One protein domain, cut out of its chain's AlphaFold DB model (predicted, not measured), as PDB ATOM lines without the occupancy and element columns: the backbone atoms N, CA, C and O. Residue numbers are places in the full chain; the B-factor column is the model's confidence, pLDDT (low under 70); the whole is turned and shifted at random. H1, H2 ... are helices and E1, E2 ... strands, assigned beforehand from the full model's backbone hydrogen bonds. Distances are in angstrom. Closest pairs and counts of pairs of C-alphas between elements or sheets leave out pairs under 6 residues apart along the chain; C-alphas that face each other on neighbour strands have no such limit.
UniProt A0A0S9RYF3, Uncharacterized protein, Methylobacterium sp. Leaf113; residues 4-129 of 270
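AT A GLANCE: This is residues 4 to 129 of the 270 residues of an uncharacterized protein of Methylobacterium sp. Leaf113 (UniProt A0A0S9RYF3). Picture a twisted sheet of six strands, E1 to E6, with one long helix, H1, slanting over one face; on that same side, a two-stranded ribbon, E7 and E8, runs beside H1 and covers part of E4, E5 and E6. The small helix H2 sits near the first turns of H1, and the other face of the large sheet has no named helix over it. The printed part has 126 residues, with eight named strands and two named helices in the order E1 E2 E3 E4 E5 E6 H1 E7 H2 E8; the class is mixed, helices and strands. Both sheets are antiparallel, the larger in the order E1 - E2 - E3 - E4 - E5 - E6. The whole is compact, with a radius of gyration of the C-alphas of 13.9 A and spans of 42 by 31 by 30 A.

IN THESE COORDINATES: Find C-alpha 4 at (-1.443, -29.188, -29.157), where E1, residues 4 to 7, begins. Then come E2, residues 16 to 21, 16.8 A long; E3, residues 27 to 33, 19.7 A; E4, residues 36 to 41, 16.9 A; E5, residues 47 to 54, 20.3 A; and E6, residues 57 to 60. H1, residues 74 to 93, runs 29.3 A from C-alpha 74 at (4.488, -51.136, -32.489). E7, residues 100 to 106, is 19.7 A long, H2 is residues 107 to 110, and E8, residues 122 to 126, ends at C-alpha 126, (3.608, -34.244, -10.019).

HOW THE PARTS SIT: E1 to E6 form a meander, each strand the antiparallel neighbour of the one before. Look at N 5 and O 19, 2.9 A, between E1 and E2; N 18 and O 30, 2.9 A, between E2 and E3; N 31 and O 38, 2.9 A, between E3 and E4; N 37 and O 51, 2.8 A, between E4 and E5; and N 54 and O 57, 2.8 A, between E5 and E6. H1 is on this sheet at a height of 8.6 A; the closest C-alphas of E2 and H1 are those of Val 20 and Ala 83, 5.9 A apart. The closest C-alphas of H1 and E8 are those of Gly 84 and Val 123, 6.0 A apart. E7 and E8 are antiparallel, with N 104 and O 122 at 2.8 A. The closest C-alphas of E4 and E8 are those of Gln 37 and Trp 122, 6.3 A apart. H1 touches H2 with residues 77 to 81 alone, Ala 78 and Tyr 110 having the closest C-alphas, 6.5 A. In H1 every O i to N i+4 pair is within hydrogen-bond range; H2 is too short for such a pair.

THE WHOLE: The two C-alphas farthest apart are those of Arg 68 and Arg 97, 43.3 A. The printed part has no cut, and the links E6 to H1 and H2 to E8 are long. The mean pLDDT of the printed part is 82.2; it is under 70 at residues 4 to 12, 65 to 74, 95 to 98 and 112 to 117.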
ATOM      1  N   LEU A   4      -0.761 -28.708 -30.356       66.38
ATOM      2  CA  LEU A   4      -1.443 -29.188 -29.157       66.38
ATOM      3  C   LEU A   4      -2.778 -28.462 -29.009       66.38
ATOM      4  O   LEU A   4      -2.825 -27.231 -29.002       66.38
ATOM      5  N   ARG A   5      -3.857 -29.221 -28.818       68.06
ATOM      6  CA  ARG A   5      -5.136 -28.689 -28.338       68.06
ATOM      7  C   ARG A   5      -5.334 -29.143 -26.900       68.06
ATOM      8  O   ARG A   5      -5.367 -30.337 -26.627       68.06
ATOM      9  N   VAL A   6      -5.469 -28.186 -25.988       63.81
ATOM     10  CA  VAL A   6      -5.751 -28.458 -24.573       63.81
ATOM     11  C   VAL A   6      -7.198 -28.098 -24.290       63.81
ATOM     12  O   VAL A   6      -7.634 -26.999 -24.638       63.81
ATOM     13  N   ARG A   7      -7.941 -29.022 -23.684       63.69
ATOM     14  CA  ARG A   7      -9.282 -28.776 -23.156       63.69
ATOM     15  C   ARG A   7      -9.262 -29.081 -21.663       63.69
ATOM     16  O   ARG A   7      -9.145 -30.235 -21.277       63.69
ATOM     17  N   SER A   8      -9.393 -28.035 -20.856       56.44
ATOM     18  CA  SER A   8      -9.369 -28.100 -19.387       56.44
ATOM     19  C   SER A   8     -10.756 -27.874 -18.770       56.44
ATOM     20  O   SER A   8     -10.857 -27.377 -17.658       56.44
ATOM     21  N   GLN A   9     -11.834 -28.129 -19.521       56.41
ATOM     22  CA  GLN A   9     -13.199 -28.097 -18.989       56.41
ATOM     23  C   GLN A   9     -13.594 -29.530 -18.642       56.41
ATOM     24  O   GLN A   9     -13.786 -30.282 -19.596       56.41
ATOM     25  N   PRO A  10     -13.704 -29.896 -17.353       59.69
ATOM     26  CA  PRO A  10     -14.077 -31.245 -16.951       59.69
ATOM     27  C   PRO A  10     -15.358 -31.682 -17.660       59.69
ATOM     28  O   PRO A  10     -16.326 -30.917 -17.727       59.69
ATOM     29  N   SER A  11     -15.355 -32.884 -18.230       66.44
ATOM     30  CA  SER A  11     -16.598 -33.560 -18.607       66.44
ATOM     31  C   SER A  11     -17.060 -34.438 -17.444       66.44
ATOM     32  O   SER A  11     -16.375 -34.558 -16.436       66.44
ATOM     33  N   GLU A  12     -18.193 -35.124 -17.593       67.94
ATOM     34  CA  GLU A  12     -18.597 -36.169 -16.640       67.94
ATOM     35  C   GLU A  12     -17.599 -37.343 -16.552       67.94
ATOM     36  O   GLU A  12     -17.742 -38.194 -15.684       67.94
ATOM     37  N   THR A  13     -16.612 -37.418 -17.454       72.00
ATOM     38  CA  THR A  13     -15.766 -38.605 -17.667       72.00
ATOM     39  C   THR A  13     -14.261 -38.328 -17.627       72.00
ATOM     40  O   THR A  13     -13.487 -39.261 -17.802       72.00
ATOM     41  N   TRP A  14     -13.825 -37.071 -17.507       80.62
ATOM     42  CA  TRP A  14     -12.407 -36.705 -17.385       80.62
ATOM     43  C   TRP A  14     -12.245 -35.305 -16.783       80.62
ATOM     44  O   TRP A  14     -13.039 -34.400 -17.054       80.62
ATOM     45  N   ASP A  15     -11.168 -35.120 -16.021       86.31
ATOM     46  CA  ASP A  15     -10.781 -33.861 -15.378       86.31
ATOM     47  C   ASP A  15      -9.993 -32.957 -16.333       86.31
ATOM     48  O   ASP A  15     -10.228 -31.750 -16.431       86.31
ATOM     49  N   GLU A  16      -9.062 -33.550 -17.083       87.81
ATOM     50  CA  GLU A  16      -8.223 -32.852 -18.053       87.81
ATOM     51  C   GLU A  16      -8.035 -33.690 -19.316       87.81
ATOM     52  O   GLU A  16      -7.880 -34.911 -19.262       87.81
ATOM     53  N   ARG A  17      -8.026 -33.023 -20.477       91.56
ATOM     54  CA  ARG A  17      -7.736 -33.673 -21.751       91.56
ATOM     55  C   ARG A  17      -6.773 -32.883 -22.622       91.56
ATOM     56  O   ARG A  17      -6.982 -31.706 -22.946       91.56
ATOM     57  N   HIS A  18      -5.779 -33.594 -23.131       92.62
ATOM     58  CA  HIS A  18      -4.839 -33.100 -24.122       92.62
ATOM     59  C   HIS A  18      -4.959 -33.877 -25.429       92.62
ATOM     60  O   HIS A  18      -5.127 -35.091 -25.435       92.62
ATOM     61  N   VAL A  19      -4.845 -33.166 -26.549       93.25
ATOM     62  CA  VAL A  19      -4.761 -33.760 -27.885       93.25
ATOM     63  C   VAL A  19      -3.483 -33.279 -28.542       93.25
ATOM     64  O   VAL A  19      -3.351 -32.088 -28.848       93.25
ATOM     65  N   VAL A  20      -2.559 -34.205 -28.772       90.44
ATOM     66  CA  VAL A  20      -1.334 -33.966 -29.535       90.44
ATOM     67  C   VAL A  20      -1.598 -34.338 -30.986       90.44
ATOM     68  O   VAL A  20      -2.103 -35.421 -31.265       90.44
ATOM     69  N   ILE A  21      -1.283 -33.426 -31.903       88.56
ATOM     70  CA  ILE A  21      -1.426 -33.619 -33.345       88.56
ATOM     71  C   ILE A  21      -0.028 -33.584 -33.960       88.56
ATOM     72  O   ILE A  21       0.639 -32.541 -33.940       88.56
ATOM     73  N   ALA A  22       0.408 -34.727 -34.478       83.19
ATOM     74  CA  ALA A  22       1.685 -34.905 -35.151       83.19
ATOM     75  C   ALA A  22       1.717 -34.190 -36.520       83.19
ATOM     76  O   ALA A  22       0.671 -33.790 -37.043       83.19
ATOM     77  N   PRO A  23       2.906 -33.970 -37.118       77.81
ATOM     78  CA  PRO A  23       3.032 -33.240 -38.383       77.81
ATOM     79  C   PRO A  23       2.315 -33.896 -39.567       77.81
ATOM     80  O   PRO A  23       1.963 -33.193 -40.510       77.81
ATOM     81  N   ASP A  24       2.129 -35.212 -39.516       79.69
ATOM     82  CA  ASP A  24       1.401 -36.025 -40.495       79.69
ATOM     83  C   ASP A  24      -0.127 -36.000 -40.288       79.69
ATOM     84  O   ASP A  24      -0.865 -36.552 -41.097       79.69
ATOM     85  N   GLY A  25      -0.611 -35.328 -39.237       84.06
ATOM     86  CA  GLY A  25      -2.025 -35.235 -38.882       84.06
ATOM     87  C   GLY A  25      -2.489 -36.265 -37.852       84.06
ATOM     88  O   GLY A  25      -3.588 -36.089 -37.318       84.06
ATOM     89  N   THR A  26      -1.656 -37.259 -37.517       84.75
ATOM     90  CA  THR A  26      -1.961 -38.291 -36.518       84.75
ATOM     91  C   THR A  26      -2.275 -37.645 -35.172       84.75
ATOM     92  O   THR A  26      -1.615 -36.687 -34.754       84.75
ATOM     93  N   LYS A  27      -3.301 -38.150 -34.479       91.50
ATOM     94  CA  LYS A  27      -3.767 -37.601 -33.200       91.50
ATOM     95  C   LYS A  27      -3.584 -38.607 -32.077       91.50
ATOM     96  O   LYS A  27      -3.980 -39.757 -32.211       91.50
ATOM     97  N   THR A  28      -3.097 -38.134 -30.940       93.00
ATOM     98  CA  THR A  28      -3.033 -38.906 -29.695       93.00
ATOM     99  C   THR A  28      -3.740 -38.128 -28.595       93.00
ATOM    100  O   THR A  28      -3.479 -36.933 -28.404       93.00
ATOM    101  N   LEU A  29      -4.667 -38.786 -27.906       94.50
ATOM    102  CA  LEU A  29      -5.437 -38.224 -26.801       94.50
ATOM    103  C   LEU A  29      -4.832 -38.692 -25.485       94.50
ATOM    104  O   LEU A  29      -4.469 -39.854 -25.353       94.50
ATOM    105  N   PHE A  30      -4.775 -37.780 -24.521       95.50
ATOM    106  CA  PHE A  30      -4.385 -38.039 -23.141       95.50
ATOM    107  C   PHE A  30      -5.519 -37.526 -22.263       95.50
ATOM    108  O   PHE A  30      -5.763 -36.318 -22.220       95.50
ATOM    109  N   GLU A  31      -6.240 -38.439 -21.624       95.00
ATOM    110  CA  GLU A  31      -7.396 -38.148 -20.777       95.00
ATOM    111  C   GLU A  31      -7.062 -38.516 -19.332       95.00
ATOM    112  O   GLU A  31      -6.629 -39.635 -19.060       95.00
ATOM    113  N   MET A  32      -7.227 -37.552 -18.430       92.81
ATOM    114  CA  MET A  32      -6.980 -37.693 -16.998       92.81
ATOM    115  C   MET A  32      -8.297 -37.845 -16.245       92.81
ATOM    116  O   MET A  32      -9.197 -37.024 -16.414       92.81
ATOM    117  N   GLU A  33      -8.372 -38.848 -15.377       91.50
ATOM    118  CA  GLU A  33      -9.432 -39.046 -14.385       91.50
ATOM    119  C   GLU A  33      -8.758 -39.298 -13.028       91.50
ATOM    120  O   GLU A  33      -8.167 -40.351 -12.778       91.50
ATOM    121  N   GLY A  34      -8.739 -38.282 -12.168       89.81
ATOM    122  CA  GLY A  34      -7.932 -38.254 -10.956       89.81
ATOM    123  C   GLY A  34      -6.448 -38.483 -11.258       89.81
ATOM    124  O   GLY A  34      -5.763 -37.636 -11.829       89.81
ATOM    125  N   ARG A  35      -5.933 -39.646 -10.843       91.00
ATOM    126  CA  ARG A  35      -4.533 -40.063 -11.061       91.00
ATOM    127  C   ARG A  35      -4.381 -41.106 -12.171       91.00
ATOM    128  O   ARG A  35      -3.254 -41.510 -12.472       91.00
ATOM    129  N   THR A  36      -5.488 -41.516 -12.778       94.31
ATOM    130  CA  THR A  36      -5.543 -42.438 -13.908       94.31
ATOM    131  C   THR A  36      -5.425 -41.655 -15.204       94.31
ATOM    132  O   THR A  36      -6.116 -40.657 -15.404       94.31
ATOM    133  N   GLN A  37      -4.550 -42.107 -16.099       95.75
ATOM    134  CA  GLN A  37      -4.453 -41.589 -17.456       95.75
ATOM    135  C   GLN A  37      -4.836 -42.675 -18.452       95.75
ATOM    136  O   GLN A  37      -4.313 -43.789 -18.401       95.75
ATOM    137  N   THR A  38      -5.714 -42.327 -19.389       94.56
ATOM    138  CA  THR A  38      -5.980 -43.120 -20.591       94.56
ATOM    139  C   THR A  38      -5.367 -42.410 -21.793       94.56
ATOM    140  O   THR A  38      -5.652 -41.238 -22.044       94.56
ATOM    141  N   ILE A  39      -4.521 -43.121 -22.539       94.38
ATOM    142  CA  ILE A  39      -3.923 -42.647 -23.788       94.38
ATOM    143  C   ILE A  39      -4.542 -43.427 -24.936       94.38
ATOM    144  O   ILE A  39      -4.479 -44.659 -24.961       94.38
ATOM    145  N   SER A  40      -5.123 -42.720 -25.898       92.00
ATOM    146  CA  SER A  40      -5.818 -43.332 -27.026       92.00
ATOM    147  C   SER A  40      -5.424 -42.722 -28.363       92.00
ATOM    148  O   SER A  40      -4.982 -41.574 -28.471       92.00
ATOM    149  N   ASP A  41      -5.574 -43.526 -29.407       89.25
ATOM    150  CA  ASP A  41      -5.509 -43.072 -30.784       89.25
ATOM    151  C   ASP A  41      -6.712 -42.163 -31.081       89.25
ATOM    152  O   ASP A  41      -7.866 -42.511 -30.830       89.25
ATOM    153  N   GLY A  42      -6.447 -40.967 -31.602       87.62
ATOM    154  CA  GLY A  42      -7.466 -39.935 -31.774       87.62
ATOM    155  C   GLY A  42      -8.347 -40.065 -32.999       87.62
ATOM    156  O   GLY A  42      -9.235 -39.229 -33.177       87.62
ATOM    157  N   GLU A  43      -8.102 -41.063 -33.841       86.31
ATOM    158  CA  GLU A  43      -8.945 -41.363 -34.996       86.31
ATOM    159  C   GLU A  43      -9.857 -42.552 -34.714       86.31
ATOM    160  O   GLU A  43     -11.050 -42.511 -35.010       86.31
ATOM    161  N   THR A  44      -9.303 -43.597 -34.106       84.62
ATOM    162  CA  THR A  44      -9.979 -44.875 -33.869       84.62
ATOM    163  C   THR A  44     -10.564 -45.000 -32.465       84.62
ATOM    164  O   THR A  44     -11.461 -45.816 -32.255       84.62
ATOM    165  N   GLY A  45     -10.073 -44.218 -31.497       86.25
ATOM    166  CA  GLY A  45     -10.405 -44.367 -30.078       86.25
ATOM    167  C   GLY A  45      -9.757 -45.589 -29.417       86.25
ATOM    168  O   GLY A  45     -10.073 -45.899 -28.271       86.25
ATOM    169  N   GLU A  46      -8.868 -46.300 -30.117       86.12
ATOM    170  CA  GLU A  46      -8.139 -47.442 -29.571       86.12
ATOM    171  C   GLU A  46      -7.270 -47.002 -28.391       86.12
ATOM    172  O   GLU A  46      -6.462 -46.081 -28.513       86.12
ATOM    173  N   ILE A  47      -7.432 -47.653 -27.239       88.88
ATOM    174  CA  ILE A  47      -6.614 -47.371 -26.058       88.88
ATOM    175  C   ILE A  47      -5.226 -47.981 -26.274       88.88
ATOM    176  O   ILE A  47      -5.086 -49.198 -26.391       88.88
ATOM    177  N   LEU A  48      -4.219 -47.110 -26.298       88.75
ATOM    178  CA  LEU A  48      -2.803 -47.434 -26.471       88.75
ATOM    179  C   LEU A  48      -2.109 -47.658 -25.122       88.75
ATOM    180  O   LEU A  48      -1.125 -48.390 -25.034       88.75
ATOM    181  N   SER A  49      -2.609 -47.005 -24.072       91.81
ATOM    182  CA  SER A  49      -2.101 -47.121 -22.710       91.81
ATOM    183  C   SER A  49      -3.167 -46.736 -21.696       91.81
ATOM    184  O   SER A  49      -3.959 -45.823 -21.937       91.81
ATOM    185  N   ARG A  50      -3.152 -47.396 -20.541       93.12
ATOM    186  CA  ARG A  50      -3.877 -46.950 -19.358       93.12
ATOM    187  C   ARG A  50      -3.041 -47.241 -18.124       93.12
ATOM    188  O   ARG A  50      -2.564 -48.364 -17.947       93.12
ATOM    189  N   GLY A  51      -2.858 -46.235 -17.285       93.81
ATOM    190  CA  GLY A  51      -2.068 -46.373 -16.072       93.81
ATOM    191  C   GLY A  51      -2.508 -45.405 -14.994       93.81
ATOM    192  O   GLY A  51      -2.920 -44.280 -15.284       93.81
ATOM    193  N   THR A  52      -2.391 -45.848 -13.749       94.44
ATOM    194  CA  THR A  52      -2.727 -45.051 -12.573       94.44
ATOM    195  C   THR A  52      -1.475 -44.763 -11.786       94.44
ATOM    196  O   THR A  52      -0.671 -45.649 -11.500       94.44
ATOM    197  N   ARG A  53      -1.291 -43.490 -11.447       91.56
ATOM    198  CA  ARG A  53      -0.100 -43.055 -10.741       91.56
ATOM    199  C   ARG A  53      -0.262 -43.272  -9.234       91.56
ATOM    200  O   ARG A  53      -1.009 -42.536  -8.594       91.56
ATOM    201  N   ILE A  54       0.452 -44.225  -8.643       89.88
ATOM    202  CA  ILE A  54       0.361 -44.616  -7.224       89.88
ATOM    203  C   ILE A  54       1.770 -44.632  -6.625       89.88
ATOM    204  O   ILE A  54       2.700 -45.114  -7.263       89.88
ATOM    205  N   ASP A  55       1.945 -44.063  -5.428       86.25
ATOM    206  CA  ASP A  55       3.198 -44.101  -4.654       86.25
ATOM    207  C   ASP A  55       4.465 -43.769  -5.458       86.25
ATOM    208  O   ASP A  55       5.479 -44.466  -5.411       86.25
ATOM    209  N   GLY A  56       4.418 -42.694  -6.247       84.44
ATOM    210  CA  GLY A  56       5.592 -42.293  -7.014       84.44
ATOM    211  C   GLY A  56       5.834 -43.113  -8.288       84.44
ATOM    212  O   GLY A  56       6.855 -42.857  -8.922       84.44
ATOM    213  N   ARG A  57       4.925 -44.019  -8.701       88.62
ATOM    214  CA  ARG A  57       5.032 -44.883  -9.899       88.62
ATOM    215  C   ARG A  57       3.757 -44.931 -10.736       88.62
ATOM    216  O   ARG A  57       2.686 -44.583 -10.250       88.62
ATOM    217  N   VAL A  58       3.870 -45.350 -11.992       92.50
ATOM    218  CA  VAL A  58       2.734 -45.655 -12.869       92.50
ATOM    219  C   VAL A  58       2.489 -47.154 -12.856       92.50
ATOM    220  O   VAL A  58       3.309 -47.932 -13.344       92.50
ATOM    221  N   GLU A  59       1.337 -47.548 -12.331       91.50
ATOM    222  CA  GLU A  59       0.892 -48.935 -12.322       91.50
ATOM    223  C   GLU A  59      -0.061 -49.189 -13.501       91.50
ATOM    224  O   GLU A  59      -0.928 -48.350 -13.780       91.50
ATOM    225  N   PRO A  60       0.081 -50.318 -14.223       89.94
ATOM    226  CA  PRO A  60      -0.822 -50.668 -15.311       89.94
ATOM    227  C   PRO A  60      -2.234 -50.900 -14.776       89.94
ATOM    228  O   PRO A  60      -2.434 -51.647 -13.819       89.94
ATOM    229  N   GLU A  61      -3.228 -50.315 -15.438       86.56
ATOM    230  CA  GLU A  61      -4.630 -50.570 -15.126       86.56
ATOM    231  C   GLU A  61      -5.256 -51.406 -16.237       86.56
ATOM    232  O   GLU A  61      -5.113 -51.095 -17.420       86.56
ATOM    233  N   ALA A  62      -5.954 -52.479 -15.867       82.88
ATOM    234  CA  ALA A  62      -6.684 -53.282 -16.834       82.88
ATOM    235  C   ALA A  62      -7.863 -52.483 -17.402       82.88
ATOM    236  O   ALA A  62      -8.585 -51.804 -16.676       82.88
ATOM    237  N   PHE A  63      -8.099 -52.613 -18.703       80.00
ATOM    238  CA  PHE A  63      -9.231 -51.985 -19.371       80.00
ATOM    239  C   PHE A  63      -9.888 -52.949 -20.348       80.00
ATOM    240  O   PHE A  63      -9.258 -53.863 -20.886       80.00
ATOM    241  N   VAL A  64     -11.185 -52.751 -20.565       76.00
ATOM    242  CA  VAL A  64     -11.960 -53.577 -21.487       76.00
ATOM    243  C   VAL A  64     -11.565 -53.216 -22.916       76.00
ATOM    244  O   VAL A  64     -11.855 -52.121 -23.391       76.00
ATOM    245  N   GLN A  65     -10.920 -54.151 -23.611       69.06
ATOM    246  CA  GLN A  65     -10.711 -54.086 -25.055       69.06
ATOM    247  C   GLN A  65     -11.691 -55.034 -25.747       69.06
ATOM    248  O   GLN A  65     -11.960 -56.139 -25.275       69.06
ATOM    249  N   SER A  66     -12.230 -54.614 -26.893       69.06
ATOM    250  CA  SER A  66     -12.969 -55.537 -27.756       69.06
ATOM    251  C   SER A  66     -12.041 -56.675 -28.176       69.06
ATOM    252  O   SER A  66     -10.946 -56.421 -28.666       69.06
ATOM    253  N   ALA A  67     -12.491 -57.927 -28.073       65.38
ATOM    254  CA  ALA A  67     -11.719 -59.088 -28.536       65.38
ATOM    255  C   ALA A  67     -11.432 -59.064 -30.053       65.38
ATOM    256  O   ALA A  67     -10.617 -59.837 -30.546       65.38
ATOM    257  N   ARG A  68     -12.129 -58.196 -30.800       68.06
ATOM    258  CA  ARG A  68     -11.917 -57.953 -32.234       68.06
ATOM    259  C   ARG A  68     -11.114 -56.683 -32.510       68.06
ATOM    260  O   ARG A  68     -10.861 -56.392 -33.676       68.06
ATOM    261  N   ALA A  69     -10.780 -55.902 -31.481       64.69
ATOM    262  CA  ALA A  69      -9.915 -54.751 -31.661       64.69
ATOM    263  C   ALA A  69      -8.528 -55.252 -32.085       64.69
ATOM    264  O   ALA A  69      -8.022 -56.211 -31.493       64.69
ATOM    265  N   PRO A  70      -7.918 -54.649 -33.117       63.16
ATOM    266  CA  PRO A  70      -6.527 -54.927 -33.418       63.16
ATOM    267  C   PRO A  70      -5.678 -54.588 -32.188       63.16
ATOM    268  O   PRO A  70      -5.944 -53.607 -31.495       63.16
ATOM    269  N   GLN A  71      -4.668 -55.410 -31.903       66.94
ATOM    270  CA  GLN A  71      -3.657 -55.020 -30.926       66.94
ATOM    271  C   GLN A  71      -2.925 -53.776 -31.442       66.94
ATOM    272  O   GLN A  71      -2.681 -53.686 -32.657       66.94
ATOM    273  N   PRO A  72      -2.544 -52.839 -30.559       65.00
ATOM    274  CA  PRO A  72      -1.812 -51.666 -30.989       65.00
ATOM    275  C   PRO A  72      -0.518 -52.083 -31.668       65.00
ATOM    276  O   PRO A  72       0.317 -52.799 -31.117       65.00
ATOM    277  N   SER A  73      -0.359 -51.640 -32.915       66.62
ATOM    278  CA  SER A  73       0.885 -51.874 -33.638       66.62
ATOM    279  C   SER A  73       2.042 -51.161 -32.934       66.62
ATOM    280  O   SER A  73       1.876 -50.065 -32.396       66.62
ATOM    281  N   ARG A  74       3.247 -51.727 -33.028       67.69
ATOM    282  CA  ARG A  74       4.488 -51.136 -32.489       67.69
ATOM    283  C   ARG A  74       4.698 -49.673 -32.909       67.69
ATOM    284  O   ARG A  74       5.190 -48.869 -32.123       67.69
ATOM    285  N   SER A  75       4.281 -49.323 -34.129       70.69
ATOM    286  CA  SER A  75       4.317 -47.949 -34.650       70.69
ATOM    287  C   SER A  75       3.477 -46.983 -33.803       70.69
ATOM    288  O   SER A  75       3.921 -45.880 -33.493       70.69
ATOM    289  N   ARG A  76       2.291 -47.416 -33.355       78.75
ATOM    290  CA  ARG A  76       1.390 -46.591 -32.537       78.75
ATOM    291  C   ARG A  76       1.921 -46.375 -31.126       78.75
ATOM    292  O   ARG A  76       1.781 -45.273 -30.608       78.75
ATOM    293  N   THR A  77       2.570 -47.372 -30.526       79.25
ATOM    294  CA  THR A  77       3.231 -47.204 -29.222       79.25
ATOM    295  C   THR A  77       4.355 -46.176 -29.306       79.25
ATOM    296  O   THR A  77       4.396 -45.251 -28.499       79.25
ATOM    297  N   ALA A  78       5.221 -46.273 -30.322       78.25
ATOM    298  CA  ALA A  78       6.280 -45.289 -30.537       78.25
ATOM    299  C   ALA A  78       5.707 -43.876 -30.760       78.25
ATOM    300  O   ALA A  78       6.176 -42.920 -30.142       78.25
ATOM    301  N   ALA A  79       4.647 -43.753 -31.567       80.94
ATOM    302  CA  ALA A  79       3.952 -42.485 -31.778       80.94
ATOM    303  C   ALA A  79       3.340 -41.925 -30.480       80.94
ATOM    304  O   ALA A  79       3.417 -40.722 -30.236       80.94
ATOM    305  N   ALA A  80       2.784 -42.777 -29.612       88.38
ATOM    306  CA  ALA A  80       2.252 -42.365 -28.314       88.38
ATOM    307  C   ALA A  80       3.351 -41.878 -27.358       88.38
ATOM    308  O   ALA A  80       3.149 -40.879 -26.666       88.38
ATOM    309  N   VAL A  81       4.528 -42.514 -27.359       87.81
ATOM    310  CA  VAL A  81       5.696 -42.032 -26.604       87.81
ATOM    311  C   VAL A  81       6.152 -40.665 -27.121       87.81
ATOM    312  O   VAL A  81       6.358 -39.744 -26.331       87.81
ATOM    313  N   GLU A  82       6.272 -40.496 -28.439       85.19
ATOM    314  CA  GLU A  82       6.643 -39.209 -29.042       85.19
ATOM    315  C   GLU A  82       5.614 -38.114 -28.728       85.19
ATOM    316  O   GLU A  82       5.981 -36.991 -28.370       85.19
ATOM    317  N   ALA A  83       4.323 -38.446 -28.791       88.69
ATOM    318  CA  ALA A  83       3.248 -37.546 -28.406       88.69
ATOM    319  C   ALA A  83       3.306 -37.187 -26.911       88.69
ATOM    320  O   ALA A  83       3.148 -36.017 -26.561       88.69
ATOM    321  N   GLY A  84       3.595 -38.155 -26.034       91.44
ATOM    322  CA  GLY A  84       3.766 -37.941 -24.595       91.44
ATOM    323  C   GLY A  84       4.934 -37.005 -24.286       91.44
ATOM    324  O   GLY A  84       4.783 -36.056 -23.520       91.44
ATOM    325  N   MET A  85       6.071 -37.182 -24.963       86.56
ATOM    326  CA  MET A  85       7.234 -36.291 -24.865       86.56
ATOM    327  C   MET A  85       6.946 -34.872 -25.383       86.56
ATOM    328  O   MET A  85       7.385 -33.873 -24.797       86.56
ATOM    329  N   ALA A  86       6.169 -34.751 -26.461       85.75
ATOM    330  CA  ALA A  86       5.713 -33.455 -26.952       85.75
ATOM    331  C   ALA A  86       4.767 -32.771 -25.949       85.75
ATOM    332  O   ALA A  86       4.875 -31.565 -25.717       85.75
ATOM    333  N   LEU A  87       3.870 -33.531 -25.314       89.88
ATOM    334  CA  LEU A  87       2.994 -33.015 -24.268       89.88
ATOM    335  C   LEU A  87       3.788 -32.587 -23.028       89.88
ATOM    336  O   LEU A  87       3.583 -31.468 -22.555       89.88
ATOM    337  N   LEU A  88       4.748 -33.400 -22.571       90.25
ATOM    338  CA  LEU A  88       5.689 -33.052 -21.502       90.25
ATOM    339  C   LEU A  88       6.327 -31.688 -21.768       90.25
ATOM    340  O   LEU A  88       6.288 -30.815 -20.908       90.25
ATOM    341  N   SER A  89       6.839 -31.472 -22.980       84.12
ATOM    342  CA  SER A  89       7.475 -30.208 -23.366       84.12
ATOM    343  C   SER A  89       6.552 -29.005 -23.177       84.12
ATOM    344  O   SER A  89       6.947 -27.961 -22.655       84.12
ATOM    345  N   ILE A  90       5.289 -29.134 -23.592       84.81
ATOM    346  CA  ILE A  90       4.315 -28.049 -23.463       84.81
ATOM    347  C   ILE A  90       3.908 -27.832 -22.005       84.81
ATOM    348  O   ILE A  90       3.764 -26.682 -21.580       84.81
ATOM    349  N   LEU A  91       3.729 -28.903 -21.229       87.88
ATOM    350  CA  LEU A  91       3.434 -28.793 -19.803       87.88
ATOM    351  C   LEU A  91       4.607 -28.132 -19.062       87.88
ATOM    352  O   LEU A  91       4.389 -27.194 -18.298       87.88
ATOM    353  N   SER A  92       5.848 -28.506 -19.359       86.06
ATOM    354  CA  SER A  92       7.051 -27.928 -18.748       86.06
ATOM    355  C   SER A  92       7.244 -26.436 -19.047       86.06
ATOM    356  O   SER A  92       7.778 -25.705 -18.214       86.06
ATOM    357  N   LEU A  93       6.766 -25.938 -20.195       81.38
ATOM    358  CA  LEU A  93       6.807 -24.505 -20.525       81.38
ATOM    359  C   LEU A  93       5.783 -23.664 -19.753       81.38
ATOM    360  O   LEU A  93       5.970 -22.456 -19.570       81.38
ATOM    361  N   ARG A  94       4.677 -24.268 -19.321       76.88
ATOM    362  CA  ARG A  94       3.623 -23.560 -18.593       76.88
ATOM    363  C   ARG A  94       4.010 -23.474 -17.120       76.88
ATOM    364  O   ARG A  94       4.019 -24.488 -16.426       76.88
ATOM    365  N   LYS A  95       4.284 -22.255 -16.636       65.50
ATOM    366  CA  LYS A  95       4.398 -21.991 -15.195       65.50
ATOM    367  C   LYS A  95       3.086 -22.399 -14.528       65.50
ATOM    368  O   LYS A  95       2.034 -21.868 -14.871       65.50
ATOM    369  N   SER A  96       3.161 -23.329 -13.592       66.62
ATOM    370  CA  SER A  96       2.020 -23.833 -12.838       66.62
ATOM    371  C   SER A  96       2.444 -23.983 -11.381       66.62
ATOM    372  O   SER A  96       3.610 -24.251 -11.089       66.62
ATOM    373  N   ARG A  97       1.497 -23.743 -10.471       63.62
ATOM    374  CA  ARG A  97       1.667 -24.012  -9.038       63.62
ATOM    375  C   ARG A  97       1.446 -25.491  -8.707       63.62
ATOM    376  O   ARG A  97       1.757 -25.905  -7.600       63.62
ATOM    377  N   ASP A  98       0.968 -26.260  -9.679       69.25
ATOM    378  CA  ASP A  98       0.505 -27.644  -9.549       69.25
ATOM    379  C   ASP A  98       1.648 -28.653  -9.758       69.25
ATOM    380  O   ASP A  98       1.412 -29.849  -9.885       69.25
ATOM    381  N   GLY A  99       2.896 -28.172  -9.819       84.19
ATOM    382  CA  GLY A  99       4.093 -29.007  -9.805       84.19
ATOM    383  C   GLY A  99       4.825 -29.141 -11.142       84.19
ATOM    384  O   GLY A  99       4.616 -28.389 -12.105       84.19
ATOM    385  N   THR A 100       5.741 -30.104 -11.173       90.12
ATOM    386  CA  THR A 100       6.667 -30.352 -12.283       90.12
ATOM    387  C   THR A 100       6.084 -31.394 -13.224       90.12
ATOM    388  O   THR A 100       5.613 -32.438 -12.785       90.12
ATOM    389  N   ALA A 101       6.123 -31.123 -14.528       92.38
ATOM    390  CA  ALA A 101       5.688 -32.093 -15.521       92.38
ATOM    391  C   ALA A 101       6.728 -33.207 -15.695       92.38
ATOM    392  O   ALA A 101       7.927 -32.934 -15.794       92.38
ATOM    393  N   ILE A 102       6.252 -34.448 -15.766       94.38
ATOM    394  CA  ILE A 102       7.055 -35.626 -16.089       94.38
ATOM    395  C   ILE A 102       6.373 -36.454 -17.171       94.38
ATOM    396  O   ILE A 102       5.158 -36.374 -17.360       94.38
ATOM    397  N   PHE A 103       7.168 -37.271 -17.848       94.62
ATOM    398  CA  PHE A 103       6.694 -38.402 -18.627       94.62
ATOM    399  C   PHE A 103       7.309 -39.677 -18.061       94.62
ATOM    400  O   PHE A 103       8.523 -39.757 -17.908       94.62
ATOM    401  N   GLU A 104       6.485 -40.663 -17.749       95.25
ATOM    402  CA  GLU A 104       6.911 -41.960 -17.240       95.25
ATOM    403  C   GLU A 104       6.419 -43.067 -18.170       95.25
ATOM    404  O   GLU A 104       5.252 -43.093 -18.561       95.25
ATOM    405  N   ALA A 105       7.316 -43.988 -18.516       92.94
ATOM    406  CA  ALA A 105       7.001 -45.156 -19.324       92.94
ATOM    407  C   ALA A 105       7.984 -46.306 -19.032       92.94
ATOM    408  O   ALA A 105       9.124 -46.066 -18.609       92.94
ATOM    409  N   PRO A 106       7.589 -47.571 -19.267       90.94
ATOM    410  CA  PRO A 106       8.523 -48.680 -19.197       90.94
ATOM    411  C   PRO A 106       9.563 -48.567 -20.316       90.94
ATOM    412  O   PRO A 106       9.250 -48.114 -21.416       90.94
ATOM    413  N   ALA A 107      10.786 -49.034 -20.070       88.06
ATOM    414  CA  ALA A 107      11.872 -49.009 -21.055       88.06
ATOM    415  C   ALA A 107      11.471 -49.702 -22.373       88.06
ATOM    416  O   ALA A 107      11.773 -49.205 -23.458       88.06
ATOM    417  N   SER A 108      10.680 -50.774 -22.279       85.00
ATOM    418  CA  SER A 108      10.137 -51.505 -23.425       85.00
ATOM    419  C   SER A 108       9.214 -50.668 -24.322       85.00
ATOM    420  O   SER A 108       9.125 -50.957 -25.513       85.00
ATOM    421  N   ALA A 109       8.564 -49.612 -23.813       84.25
ATOM    422  CA  ALA A 109       7.743 -48.715 -24.638       84.25
ATOM    423  C   ALA A 109       8.580 -47.915 -25.648       84.25
ATOM    424  O   ALA A 109       8.065 -47.473 -26.673       84.25
ATOM    425  N   TYR A 110       9.872 -47.736 -25.368       78.25
ATOM    426  CA  TYR A 110      10.796 -47.000 -26.221       78.25
ATOM    427  C   TYR A 110      11.575 -47.915 -27.190       78.25
ATOM    428  O   TYR A 110      12.230 -47.415 -28.107       78.25
ATOM    429  N   GLU A 111      11.531 -49.238 -27.000       72.44
ATOM    430  CA  GLU A 111      12.283 -50.219 -27.790       72.44
ATOM    431  C   GLU A 111      11.527 -50.638 -29.066       72.44
ATOM    432  O   GLU A 111      10.427 -51.199 -28.988       72.44
ATOM    433  N   PRO A 112      12.114 -50.449 -30.265       60.41
ATOM    434  CA  PRO A 112      11.544 -50.986 -31.494       60.41
ATOM    435  C   PRO A 112      11.479 -52.512 -31.430       60.41
ATOM    436  O   PRO A 112      12.505 -53.174 -31.313       60.41
ATOM    437  N   GLY A 113      10.283 -53.081 -31.559       53.69
ATOM    438  CA  GLY A 113      10.129 -54.535 -31.593       53.69
ATOM    439  C   GLY A 113       9.772 -55.192 -30.264       53.69
ATOM    440  O   GLY A 113       9.557 -56.399 -30.272       53.69
ATOM    441  N   SER A 114       9.675 -54.440 -29.162       58.47
ATOM    442  CA  SER A 114       9.226 -55.016 -27.893       58.47
ATOM    443  C   SER A 114       7.751 -55.438 -27.975       58.47
ATOM    444  O   SER A 114       6.933 -54.789 -28.634       58.47
ATOM    445  N   ASP A 115       7.418 -56.540 -27.304       52.09
ATOM    446  CA  ASP A 115       6.054 -57.076 -27.205       52.09
ATOM    447  C   ASP A 115       5.305 -56.488 -25.999       52.09
ATOM    448  O   ASP A 115       4.457 -57.147 -25.393       52.09
ATOM    449  N   ALA A 116       5.635 -55.253 -25.600       57.41
ATOM    450  CA  ALA A 116       4.901 -54.548 -24.560       57.41
ATOM    451  C   ALA A 116       3.484 -54.236 -25.064       57.41
ATOM    452  O   ALA A 116       3.213 -53.165 -25.601       57.41
ATOM    453  N   ASN A 117       2.579 -55.201 -24.918       63.03
ATOM    454  CA  ASN A 117       1.160 -55.014 -25.172       63.03
ATOM    455  C   ASN A 117       0.636 -53.985 -24.165       63.03
ATOM    456  O   ASN A 117       0.616 -54.258 -22.968       63.03
ATOM    457  N   ASN A 118       0.222 -52.814 -24.660       70.00
ATOM    458  CA  ASN A 118      -0.341 -51.711 -23.873       70.00
ATOM    459  C   ASN A 118       0.576 -51.260 -22.710       70.00
ATOM    460  O   ASN A 118       0.216 -51.446 -21.544       70.00
ATOM    461  N   PRO A 119       1.768 -50.686 -22.973       85.12
ATOM    462  CA  PRO A 119       2.650 -50.253 -21.892       85.12
ATOM    463  C   PRO A 119       1.957 -49.181 -21.052       85.12
ATOM    464  O   PRO A 119       1.333 -48.284 -21.611       85.12
ATOM    465  N   ALA A 120       2.091 -49.235 -19.727       90.69
ATOM    466  CA  ALA A 120       1.569 -48.193 -18.849       90.69
ATOM    467  C   ALA A 120       2.445 -46.937 -18.964       90.69
ATOM    468  O   ALA A 120       3.590 -46.920 -18.520       90.69
ATOM    469  N   MET A 121       1.920 -45.910 -19.619       93.50
ATOM    470  CA  MET A 121       2.581 -44.636 -19.857       93.50
ATOM    471  C   MET A 121       1.767 -43.540 -19.185       93.50
ATOM    472  O   MET A 121       0.541 -43.628 -19.105       93.50
ATOM    473  N   TRP A 122       2.448 -42.499 -18.725       96.06
ATOM    474  CA  TRP A 122       1.802 -41.398 -18.034       96.06
ATOM    475  C   TRP A 122       2.552 -40.094 -18.269       96.06
ATOM    476  O   TRP A 122       3.769 -40.029 -18.107       96.06
ATOM    477  N   VAL A 123       1.834 -39.035 -18.621       95.00
ATOM    478  CA  VAL A 123       2.367 -37.673 -18.730       95.00
ATOM    479  C   VAL A 123       1.488 -36.706 -17.963       95.00
ATOM    480  O   VAL A 123       0.282 -36.638 -18.178       95.00
ATOM    481  N   GLY A 124       2.089 -35.914 -17.089       92.81
ATOM    482  CA  GLY A 124       1.336 -34.995 -16.250       92.81
ATOM    483  C   GLY A 124       2.221 -34.308 -15.232       92.81
ATOM    484  O   GLY A 124       3.440 -34.484 -15.227       92.81
ATOM    485  N   ARG A 125       1.607 -33.491 -14.377       92.00
ATOM    486  CA  ARG A 125       2.314 -32.815 -13.288       92.00
ATOM    487  C   ARG A 125       2.297 -33.653 -12.026       92.00
ATOM    488  O   ARG A 125       1.267 -34.214 -11.668       92.00
ATOM    489  N   VAL A 126       3.438 -33.687 -11.359       92.44
ATOM    490  CA  VAL A 126       3.608 -34.244 -10.019       92.44
ATOM    491  C   VAL A 126       4.088 -33.151  -9.083       92.44
ATOM    492  O   VAL A 126       4.785 -32.218  -9.504       92.44
ATOM    493  N   ASP A 127       3.724 -33.256  -7.811       90.88
ATOM    494  CA  ASP A 127       4.277 -32.363  -6.804       90.88
ATOM    495  C   ASP A 127       5.778 -32.630  -6.586       90.88
ATOM    496  O   ASP A 127       6.359 -33.606  -7.072       90.88
ATOM    497  N   GLN A 128       6.431 -31.704  -5.888       87.62
ATOM    498  CA  GLN A 128       7.874 -31.759  -5.691       87.62
ATOM    499  C   GLN A 128       8.300 -32.959  -4.831       87.62
ATOM    500  O   GLN A 128       9.330 -33.554  -5.120       87.62
ATOM    501  N   ALA A 129       7.512 -33.341  -3.821       90.19
ATOM    502  CA  ALA A 129       7.854 -34.453  -2.937       90.19
ATOM    503  C   ALA A 129       7.752 -35.796  -3.672       90.19
ATOM    504  O   ALA A 129       8.630 -36.646  -3.544       90.19
TER     505      ALA A 129